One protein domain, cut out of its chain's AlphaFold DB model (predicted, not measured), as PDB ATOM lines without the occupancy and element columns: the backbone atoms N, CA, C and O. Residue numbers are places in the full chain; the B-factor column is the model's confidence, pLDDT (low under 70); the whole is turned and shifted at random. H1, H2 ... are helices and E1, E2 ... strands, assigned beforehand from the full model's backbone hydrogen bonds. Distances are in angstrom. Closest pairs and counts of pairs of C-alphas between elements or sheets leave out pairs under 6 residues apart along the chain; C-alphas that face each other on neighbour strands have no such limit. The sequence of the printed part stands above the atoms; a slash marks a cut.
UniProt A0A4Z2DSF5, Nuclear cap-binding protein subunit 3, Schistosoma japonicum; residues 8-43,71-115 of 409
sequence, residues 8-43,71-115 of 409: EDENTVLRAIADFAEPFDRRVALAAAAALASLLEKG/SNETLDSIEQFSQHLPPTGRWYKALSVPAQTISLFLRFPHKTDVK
ATOM      1  N   GLU A   8      77.161 176.837 114.838       53.44
ATOM      2  CA  GLU A   8      77.238 178.104 114.102       53.44
ATOM      3  C   GLU A   8      77.609 177.886 112.625       53.44
ATOM      4  O   GLU A   8      77.023 178.518 111.750       53.44
ATOM      5  N   ASP A   9      78.500 176.925 112.346       69.94
ATOM      6  CA  ASP A   9      79.077 176.687 111.019       69.94
ATOM      7  C   ASP A   9      78.925 175.243 110.515       69.94
ATOM      8  O   ASP A   9      79.202 174.268 111.220       69.94
ATOM      9  N   GLU A  10      78.599 175.108 109.223       72.69
ATOM     10  CA  GLU A  10      78.496 173.824 108.505       72.69
ATOM     11  C   GLU A  10      79.821 173.036 108.546       72.69
ATOM     12  O   GLU A  10      79.826 171.820 108.736       72.69
ATOM     13  N   ASN A  11      80.959 173.730 108.441       73.50
ATOM     14  CA  ASN A  11      82.289 173.115 108.497       73.50
ATOM     15  C   ASN A  11      82.642 172.591 109.896       73.50
ATOM     16  O   ASN A  11      83.362 171.600 110.013       73.50
ATOM     17  N   THR A  12      82.135 173.233 110.949       74.81
ATOM     18  CA  THR A  12      82.349 172.817 112.342       74.81
ATOM     19  C   THR A  12      81.539 171.562 112.654       74.81
ATOM     20  O   THR A  12      82.064 170.648 113.286       74.81
ATOM     21  N   VAL A  13      80.316 171.450 112.116       73.50
ATOM     22  CA  VAL A  13      79.533 170.199 112.136       73.50
ATOM     23  C   VAL A  13      80.288 169.067 111.442       73.50
ATOM     24  O   VAL A  13      80.388 167.973 111.991       73.50
ATOM     25  N   LEU A  14      80.824 169.313 110.241       72.69
ATOM     26  CA  LEU A  14      81.514 168.280 109.464       72.69
ATOM     27  C   LEU A  14      82.779 167.765 110.160       72.69
ATOM     28  O   LEU A  14      82.973 166.554 110.192       72.69
ATOM     29  N   ARG A  15      83.591 168.650 110.757       76.12
ATOM     30  CA  ARG A  15      84.748 168.242 111.578       76.12
ATOM     31  C   ARG A  15      84.304 167.477 112.819       76.12
ATOM     32  O   ARG A  15      84.748 166.359 113.016       76.12
ATOM     33  N   ALA A  16      83.346 168.001 113.584       72.69
ATOM     34  CA  ALA A  16      82.863 167.325 114.788       72.69
ATOM     35  C   ALA A  16      82.300 165.917 114.504       72.69
ATOM     36  O   ALA A  16      82.517 165.001 115.290       72.69
ATOM     37  N   ILE A  17      81.611 165.720 113.373       73.81
ATOM     38  CA  ILE A  17      81.141 164.394 112.947       73.81
ATOM     39  C   ILE A  17      82.308 163.508 112.485       73.81
ATOM     40  O   ILE A  17      82.313 162.330 112.813       73.81
ATOM     41  N   ALA A  18      83.285 164.039 111.743       73.00
ATOM     42  CA  ALA A  18      84.430 163.259 111.269       73.00
ATOM     43  C   ALA A  18      85.388 162.837 112.400       73.00
ATOM     44  O   ALA A  18      85.888 161.715 112.381       73.00
ATOM     45  N   ASP A  19      85.611 163.717 113.375       75.94
ATOM     46  CA  ASP A  19      86.588 163.535 114.452       75.94
ATOM     47  C   ASP A  19      86.004 162.752 115.646       75.94
ATOM     48  O   ASP A  19      86.733 162.035 116.329       75.94
ATOM     49  N   PHE A  20      84.691 162.869 115.908       68.75
ATOM     50  CA  PHE A  20      84.047 162.305 117.106       68.75
ATOM     51  C   PHE A  20      82.905 161.315 116.836       68.75
ATOM     52  O   PHE A  20      82.280 160.866 117.802       68.75
ATOM     53  N   ALA A  21      82.597 160.954 115.582       74.56
ATOM     54  CA  ALA A  21      81.504 160.022 115.296       74.56
ATOM     55  C   ALA A  21      81.833 158.944 114.248       74.56
ATOM     56  O   ALA A  21      82.270 159.214 113.131       74.56
ATOM     57  N   GLU A  22      81.522 157.697 114.594       75.12
ATOM     58  CA  GLU A  22      81.642 156.548 113.705       75.12
ATOM     59  C   GLU A  22      80.411 156.443 112.790       75.12
ATOM     60  O   GLU A  22      79.284 156.652 113.260       75.12
ATOM     61  N   PRO A  23      80.563 156.099 111.497       72.69
ATOM     62  CA  PRO A  23      79.430 155.806 110.629       72.69
ATOM     63  C   PRO A  23      78.658 154.563 111.098       72.69
ATOM     64  O   PRO A  23      79.067 153.432 110.864       72.69
ATOM     65  N   PHE A  24      77.473 154.783 111.661       74.75
ATOM     66  CA  PHE A  24      76.526 153.733 112.012       74.75
ATOM     67  C   PHE A  24      75.631 153.406 110.807       74.75
ATOM     68  O   PHE A  24      74.904 154.269 110.301       74.75
ATOM     69  N   ASP A  25      75.639 152.155 110.349       74.94
ATOM     70  CA  ASP A  25      74.623 151.653 109.421       74.94
ATOM     71  C   ASP A  25      73.626 150.777 110.183       74.94
ATOM     72  O   ASP A  25      73.957 149.692 110.662       74.94
ATOM     73  N   ARG A  26      72.375 151.248 110.255       73.38
ATOM     74  CA  ARG A  26      71.256 150.531 110.878       73.38
ATOM     75  C   ARG A  26      71.100 149.111 110.322       73.38
ATOM     76  O   ARG A  26      70.738 148.215 111.073       73.38
ATOM     77  N   ARG A  27      71.340 148.905 109.023       73.88
ATOM     78  CA  ARG A  27      71.190 147.593 108.376       73.88
ATOM     79  C   ARG A  27      72.284 146.634 108.813       73.88
ATOM     80  O   ARG A  27      71.984 145.487 109.103       73.88
ATOM     81  N   VAL A  28      73.522 147.120 108.891       78.25
ATOM     82  CA  VAL A  28      74.669 146.330 109.361       78.25
ATOM     83  C   VAL A  28      74.507 145.997 110.841       78.25
ATOM     84  O   VAL A  28      74.727 144.856 111.219       78.25
ATOM     85  N   ALA A  29      74.041 146.944 111.660       77.56
ATOM     86  CA  ALA A  29      73.777 146.707 113.077       77.56
ATOM     87  C   ALA A  29      72.664 145.672 113.315       77.56
ATOM     88  O   ALA A  29      72.845 144.778 114.132       77.56
ATOM     89  N   LEU A  30      71.548 145.750 112.576       79.38
ATOM     90  CA  LEU A  30      70.477 144.746 112.646       79.38
ATOM     91  C   LEU A  30      70.917 143.383 112.097       79.38
ATOM     92  O   LEU A  30      70.610 142.360 112.695       79.38
ATOM     93  N   ALA A  31      71.670 143.344 110.995       79.62
ATOM     94  CA  ALA A  31      72.192 142.091 110.446       79.62
ATOM     95  C   ALA A  31      73.215 141.431 111.386       79.62
ATOM     96  O   ALA A  31      73.203 140.214 111.539       79.62
ATOM     97  N   ALA A  32      74.064 142.223 112.047       77.94
ATOM     98  CA  ALA A  32      74.972 141.739 113.080       77.94
ATOM     99  C   ALA A  32      74.206 141.249 114.317       77.94
ATOM    100  O   ALA A  32      74.536 140.189 114.838       77.94
ATOM    101  N   ALA A  33      73.160 141.962 114.751       79.38
ATOM    102  CA  ALA A  33      72.311 141.524 115.857       79.38
ATOM    103  C   ALA A  33      71.607 140.192 115.548       79.38
ATOM    104  O   ALA A  33      71.683 139.272 116.354       79.38
ATOM    105  N   ALA A  34      71.026 140.040 114.354       81.38
ATOM    106  CA  ALA A  34      70.409 138.790 113.909       81.38
ATOM    107  C   ALA A  34      71.423 137.638 113.760       81.38
ATOM    108  O   ALA A  34      71.122 136.499 114.110       81.38
ATOM    109  N   ALA A  35      72.643 137.917 113.285       81.69
ATOM    110  CA  ALA A  35      73.708 136.916 113.210       81.69
ATOM    111  C   ALA A  35      74.193 136.469 114.603       81.69
ATOM    112  O   ALA A  35      74.490 135.292 114.795       81.69
ATOM    113  N   LEU A  36      74.243 137.386 115.575       78.94
ATOM    114  CA  LEU A  36      74.555 137.069 116.971       78.94
ATOM    115  C   LEU A  36      73.412 136.302 117.648       78.94
ATOM    116  O   LEU A  36      73.686 135.321 118.328       78.94
ATOM    117  N   ALA A  37      72.152 136.677 117.409       80.56
ATOM    118  CA  ALA A  37      70.988 135.932 117.889       80.56
ATOM    119  C   ALA A  37      71.000 134.486 117.363       80.56
ATOM    120  O   ALA A  37      70.903 133.553 118.150       80.56
ATOM    121  N   SER A  38      71.251 134.288 116.064       80.44
ATOM    122  CA  SER A  38      71.372 132.950 115.467       80.44
ATOM    123  C   SER A  38      72.568 132.144 116.002       80.44
ATOM    124  O   SER A  38      72.499 130.917 116.059       80.44
ATOM    125  N   LEU A  39      73.659 132.803 116.415       79.50
ATOM    126  CA  LEU A  39      74.787 132.140 117.079       79.50
ATOM    127  C   LEU A  39      74.447 131.728 118.521       79.50
ATOM    128  O   LEU A  39      74.921 130.687 118.969       79.50
ATOM    129  N   LEU A  40      73.639 132.524 119.226       76.88
ATOM    130  CA  LEU A  40      73.176 132.234 120.584       76.88
ATOM    131  C   LEU A  40      72.119 131.119 120.589       76.88
ATOM    132  O   LEU A  40      72.287 130.160 121.332       76.88
ATOM    133  N   GLU A  41      71.122 131.161 119.696       71.06
ATOM    134  CA  GLU A  41      70.153 130.065 119.508       71.06
ATOM    135  C   GLU A  41      70.841 128.735 119.162       71.06
ATOM    136  O   GLU A  41      70.405 127.674 119.596       71.06
ATOM    137  N   LYS A  42      71.957 128.776 118.419       66.81
ATOM    138  CA  LYS A  42      72.739 127.580 118.082       66.81
ATOM    139  C   LYS A  42      73.557 127.023 119.263       66.81
ATOM    140  O   LYS A  42      74.024 125.891 119.186       66.81
ATOM    141  N   GLY A  43      73.749 127.791 120.335       56.66
ATOM    142  CA  GLY A  43      74.506 127.356 121.514       56.66
ATOM    143  C   GLY A  43      73.747 126.400 122.441       56.66
ATOM    144  O   GLY A  43      74.390 125.663 123.184       56.66
ATOM    145  N   SER A  71      74.840 140.023 125.429       61.53
ATOM    146  CA  SER A  71      73.613 139.501 126.034       61.53
ATOM    147  C   SER A  71      72.406 139.801 125.147       61.53
ATOM    148  O   SER A  71      72.369 140.842 124.484       61.53
ATOM    149  N   ASN A  72      71.386 138.938 125.180       64.31
ATOM    150  CA  ASN A  72      70.135 139.139 124.433       64.31
ATOM    151  C   ASN A  72      69.513 140.523 124.705       64.31
ATOM    152  O   ASN A  72      69.121 141.213 123.773       64.31
ATOM    153  N   GLU A  73      69.587 141.007 125.950       62.59
ATOM    154  CA  GLU A  73      69.176 142.362 126.352       62.59
ATOM    155  C   GLU A  73      69.832 143.479 125.512       62.59
ATOM    156  O   GLU A  73      69.203 144.493 125.195       62.59
ATOM    157  N   THR A  74      71.102 143.309 125.122       64.12
ATOM    158  CA  THR A  74      71.807 144.274 124.262       64.12
ATOM    159  C   THR A  74      71.418 144.159 122.788       64.12
ATOM    160  O   THR A  74      71.493 145.162 122.078       64.12
ATOM    161  N   LEU A  75      70.948 142.991 122.333       60.88
ATOM    162  CA  LEU A  75      70.394 142.795 120.988       60.88
ATOM    163  C   LEU A  75      68.989 143.406 120.884       60.88
ATOM    164  O   LEU A  75      68.753 144.226 119.993       60.88
ATOM    165  N   ASP A  76      68.114 143.130 121.855       68.75
ATOM    166  CA  ASP A  76      66.774 143.726 121.966       68.75
ATOM    167  C   ASP A  76      66.850 145.259 122.015       68.75
ATOM    168  O   ASP A  76      66.133 145.964 121.296       68.75
ATOM    169  N   SER A  77      67.801 145.787 122.797       72.75
ATOM    170  CA  SER A  77      68.098 147.223 122.850       72.75
ATOM    171  C   SER A  77      68.420 147.794 121.463       72.75
ATOM    172  O   SER A  77      67.946 148.883 121.119       72.75
ATOM    173  N   ILE A  78      69.214 147.075 120.653       71.00
ATOM    174  CA  ILE A  78      69.579 147.489 119.290       71.00
ATOM    175  C   ILE A  78      68.350 147.515 118.382       71.00
ATOM    176  O   ILE A  78      68.138 148.512 117.684       71.00
ATOM    177  N   GLU A  79      67.524 146.471 118.401       73.50
ATOM    178  CA  GLU A  79      66.313 146.410 117.579       73.50
ATOM    179  C   GLU A  79      65.334 147.539 117.923       73.50
ATOM    180  O   GLU A  79      64.920 148.299 117.029       73.50
ATOM    181  N   GLN A  80      65.041 147.698 119.219       75.31
ATOM    182  CA  GLN A  80      64.082 148.659 119.759       75.31
ATOM    183  C   GLN A  80      64.485 150.107 119.448       75.31
ATOM    184  O   GLN A  80      63.673 150.864 118.902       75.31
ATOM    185  N   PHE A  81      65.747 150.506 119.684       72.69
ATOM    186  CA  PHE A  81      66.169 151.868 119.322       72.69
ATOM    187  C   PHE A  81      66.126 152.081 117.803       72.69
ATOM    188  O   PHE A  81      65.781 153.174 117.335       72.69
ATOM    189  N   SER A  82      66.436 151.045 117.011       71.88
ATOM    190  CA  SER A  82      66.462 151.153 115.552       71.88
ATOM    191  C   SER A  82      65.094 151.512 114.962       71.88
ATOM    192  O   SER A  82      65.038 152.175 113.925       71.88
ATOM    193  N   GLN A  83      63.994 151.109 115.611       73.25
ATOM    194  CA  GLN A  83      62.628 151.374 115.154       73.25
ATOM    195  C   GLN A  83      62.308 152.877 115.116       73.25
ATOM    196  O   GLN A  83      61.577 153.342 114.235       73.25
ATOM    197  N   HIS A  84      62.887 153.650 116.037       71.19
ATOM    198  CA  HIS A  84      62.700 155.098 116.123       71.19
ATOM    199  C   HIS A  84      63.586 155.888 115.146       71.19
ATOM    200  O   HIS A  84      63.341 157.077 114.917       71.19
ATOM    201  N   LEU A  85      64.584 155.242 114.534       75.44
ATOM    202  CA  LEU A  85      65.468 155.846 113.543       75.44
ATOM    203  C   LEU A  85      64.876 155.714 112.126       75.44
ATOM    204  O   LEU A  85      64.692 154.600 111.627       75.44
ATOM    205  N   PRO A  86      64.629 156.832 111.412       75.06
ATOM    206  CA  PRO A  86      64.276 156.808 109.998       75.06
ATOM    207  C   PRO A  86      65.158 155.862 109.156       75.06
ATOM    208  O   PRO A  86      66.388 155.943 109.225       75.06
ATOM    209  N   PRO A  87      64.563 155.010 108.297       70.19
ATOM    210  CA  PRO A  87      65.267 153.941 107.576       70.19
ATOM    211  C   PRO A  87      66.144 154.436 106.410       70.19
ATOM    212  O   PRO A  87      66.591 153.636 105.589       70.19
ATOM    213  N   THR A  88      66.346 155.752 106.289       69.75
ATOM    214  CA  THR A  88      67.024 156.395 105.155       69.75
ATOM    215  C   THR A  88      68.098 157.369 105.623       69.75
ATOM    216  O   THR A  88      67.870 158.196 106.510       69.75
ATOM    217  N   GLY A  89      69.252 157.304 104.959       70.38
ATOM    218  CA  GLY A  89      70.446 158.074 105.295       70.38
ATOM    219  C   GLY A  89      71.465 157.260 106.093       70.38
ATOM    220  O   GLY A  89      71.137 156.241 106.696       70.38
ATOM    221  N   ARG A  90      72.714 157.731 106.069       77.88
ATOM    222  CA  ARG A  90      73.805 157.208 106.893       77.88
ATOM    223  C   ARG A  90      73.728 157.865 108.267       77.88
ATOM    224  O   ARG A  90      73.599 159.090 108.343       77.88
ATOM    225  N   TRP A  91      73.777 157.057 109.318       81.06
ATOM    226  CA  TRP A  91      73.807 157.542 110.690       81.06
ATOM    227  C   TRP A  91      75.252 157.637 111.181       81.06
ATOM    228  O   TRP A  91      76.171 157.064 110.597       81.06
ATOM    229  N   TYR A  92      75.438 158.388 112.254       80.44
ATOM    230  CA  TYR A  92      76.706 158.596 112.929       80.44
ATOM    231  C   TYR A  92      76.462 158.467 114.430       80.44
ATOM    232  O   TYR A  92      75.537 159.097 114.952       80.44
ATOM    233  N   LYS A  93      77.255 157.641 115.109       81.44
ATOM    234  CA  LYS A  93      77.200 157.431 116.562       81.44
ATOM    235  C   LYS A  93      78.462 158.029 117.178       81.44
ATOM    236  O   LYS A  93      79.543 157.838 116.633       81.44
ATOM    237  N   ALA A  94      78.337 158.752 118.287       72.69
ATOM    238  CA  ALA A  94      79.505 159.307 118.972       72.69
ATOM    239  C   ALA A  94      80.488 158.197 119.409       72.69
ATOM    240  O   ALA A  94      80.062 157.184 119.966       72.69
ATOM    241  N   LEU A  95      81.787 158.409 119.166       67.00
ATOM    242  CA  LEU A  95      82.874 157.462 119.466       67.00
ATOM    243  C   LEU A  95      83.063 157.258 120.976       67.00
ATOM    244  O   LEU A  95      83.211 156.134 121.446       67.00
ATOM    245  N   SER A  96      83.035 158.347 121.747       65.88
ATOM    246  CA  SER A  96      83.222 158.336 123.199       65.88
ATOM    247  C   SER A  96      81.910 158.656 123.920       65.88
ATOM    248  O   SER A  96      81.604 159.818 124.195       65.88
ATOM    249  N   VAL A  97      81.135 157.620 124.238       62.41
ATOM    250  CA  VAL A  97      79.935 157.712 125.086       62.41
ATOM    251  C   VAL A  97      80.228 156.960 126.389       62.41
ATOM    252  O   VAL A  97      80.387 155.739 126.341       62.41
ATOM    253  N   PRO A  98      80.327 157.634 127.552       64.50
ATOM    254  CA  PRO A  98      80.422 156.956 128.843       64.50
ATOM    255  C   PRO A  98      79.266 155.966 129.043       64.50
ATOM    256  O   PRO A  98      78.124 156.283 128.710       64.50
ATOM    257  N   ALA A  99      79.538 154.797 129.630       57.50
ATOM    258  CA  ALA A  99      78.599 153.665 129.683       57.50
ATOM    259  C   ALA A  99      77.224 153.969 130.321       57.50
ATOM    260  O   ALA A  99      76.256 153.273 130.045       57.50
ATOM    261  N   GLN A 100      77.128 155.016 131.146       57.75
ATOM    262  CA  GLN A 100      75.898 155.460 131.818       57.75
ATOM    263  C   GLN A 100      75.186 156.630 131.104       57.75
ATOM    264  O   GLN A 100      74.303 157.260 131.682       57.75
ATOM    265  N   THR A 101      75.588 156.990 129.880       60.66
ATOM    266  CA  THR A 101      75.096 158.199 129.192       60.66
ATOM    267  C   THR A 101      74.341 157.901 127.900       60.66
ATOM    268  O   THR A 101      74.572 156.904 127.221       60.66
ATOM    269  N   ILE A 102      73.411 158.798 127.559       63.81
ATOM    270  CA  ILE A 102      72.547 158.678 126.382       63.81
ATOM    271  C   ILE A 102      73.408 158.729 125.115       63.81
ATOM    272  O   ILE A 102      74.019 159.755 124.811       63.81
ATOM    273  N   SER A 103      73.418 157.638 124.348       68.50
ATOM    274  CA  SER A 103      74.111 157.605 123.060       68.50
ATOM    275  C   SER A 103      73.423 158.523 122.042       68.50
ATOM    276  O   SER A 103      72.216 158.452 121.806       68.50
ATOM    277  N   LEU A 104      74.201 159.433 121.452       70.06
ATOM    278  CA  LEU A 104      73.706 160.395 120.472       70.06
ATOM    279  C   LEU A 104      73.885 159.848 119.054       70.06
ATOM    280  O   LEU A 104      75.003 159.551 118.628       70.06
ATOM    281  N   PHE A 105      72.770 159.771 118.323       76.62
ATOM    282  CA  PHE A 105      72.727 159.396 116.913       76.62
ATOM    283  C   PHE A 105      72.424 160.616 116.042       76.62
ATOM    284  O   PHE A 105      71.432 161.323 116.235       76.62
ATOM    285  N   LEU A 106      73.282 160.848 115.056       78.38
ATOM    286  CA  LEU A 106      73.239 161.983 114.139       78.38
ATOM    287  C   LEU A 106      73.064 161.475 112.704       78.38
ATOM    288  O   LEU A 106      73.575 160.419 112.346       78.38
ATOM    289  N   ARG A 107      72.368 162.230 111.851       80.75
ATOM    290  CA  ARG A 107      72.390 162.030 110.392       80.75
ATOM    291  C   ARG A 107      72.155 163.345 109.667       80.75
ATOM    292  O   ARG A 107      71.541 164.262 110.215       80.75
ATOM    293  N   PHE A 108      72.572 163.408 108.409       78.81
ATOM    294  CA  PHE A 108      72.206 164.518 107.536       78.81
ATOM    295  C   PHE A 108      70.720 164.446 107.146       78.81
ATOM    296  O   PHE A 108      70.216 163.352 106.874       78.81
ATOM    297  N   PRO A 109      70.012 165.591 107.091       76.19
ATOM    298  CA  PRO A 109      68.616 165.625 106.685       76.19
ATOM    299  C   PRO A 109      68.480 165.313 105.189       76.19
ATOM    300  O   PRO A 109      69.101 165.951 104.336       76.19
ATOM    301  N   HIS A 110      67.632 164.344 104.862       76.19
ATOM    302  CA  HIS A 110      67.310 163.955 103.495       76.19
ATOM    303  C   HIS A 110      66.056 164.685 102.979       76.19
ATOM    304  O   HIS A 110      65.223 165.160 103.748       76.19
ATOM    305  N   LYS A 111      65.851 164.737 101.654       79.38
ATOM    306  CA  LYS A 111      64.666 165.385 101.043       79.38
ATOM    307  C   LYS A 111      63.330 164.739 101.445       79.38
ATOM    308  O   LYS A 111      62.285 165.365 101.301       79.38
ATOM    309  N   THR A 112      63.366 163.498 101.928       77.50
ATOM    310  CA  THR A 112      62.213 162.762 102.469       77.50
ATOM    311  C   THR A 112      61.863 163.152 103.906       77.50
ATOM    312  O   THR A 112      60.782 162.799 104.371       77.50
ATOM    313  N   ASP A 113      62.729 163.893 104.605       79.31
ATOM    314  CA  ASP A 113      62.530 164.295 106.000       79.31
ATOM    315  C   ASP A 113      61.567 165.482 106.101       79.31
ATOM    316  O   ASP A 113      61.933 166.633 106.351       79.31
ATOM    317  N   VAL A 114      60.287 165.193 105.883       77.38
ATOM    318  CA  VAL A 114      59.211 166.178 105.952       77.38
ATOM    319  C   VAL A 114      58.560 166.125 107.332       77.38
ATOM    320  O   VAL A 114      58.121 165.074 107.795       77.38
ATOM    321  N   LYS A 115      58.439 167.284 107.995       80.31
ATOM    322  CA  LYS A 115      57.676 167.399 109.248       80.31
ATOM    323  C   LYS A 115      56.237 166.931 109.016       80.31
ATOM    324  O   LYS A 115      55.561 167.455 108.129       80.31
TER     325      LYS A 115
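What this domain is: This is residues 8 to 43 and 71 to 115 of the 409 residues of the protein "Nuclear cap-binding protein subunit 3" of Schistosoma japonicum (UniProt A0A4Z2DSF5). A small antiparallel sheet, order E1 E2 E3, sits in the middle of an elongated model, with H1 reaching out at one end and H2 and H3 side by side at the other. Along the 81 printed residues come H1, E1, H2, H3, E2 and E3, class mixed. The whole is loose, radius of gyration of the C-alphas 15.0 A, spanning 51 by 31 by 18 A.

How they stand to each other: Start at H1, residues 10 to 20, on the sheet of E1, 21 to 24, E2, 91 to 94, and E3, 105 to 107; its closest C-alphas to E2 are Phe 20 and Ala 94, 5.8 A. N 22 and O 93 join E1 to E2 within hydrogen-bond range, 2.8 A; in the hairpin E2 and E3, N 92 and O 106, 2.8 A. H2, 26 to 41, and H3, 72 to 84, touch, closest C-alphas Ala 33 and Leu 75, 5.6 A, at a shallow tilt of 27 degrees, opposite ways; neither is on the sheet. Every O i to N i+4 pair is within range in H1 and H2, 8 of 9 in H3.

Where its parts are: Find C-alpha 10 at (78.496, 173.824, 108.505), where H1 begins, 15.4 A long. H2 measures 22.2 A and H3 19.5 A. E3 ends at C-alpha 107, (72.390, 162.030, 110.392).

The domain as a whole: Residues 44 to 70 are cut out, leaving 13.0 A between C-alphas 43 and 71. Confidence is low, under 70, for instance at residues 71 to 76 and 95 to 103.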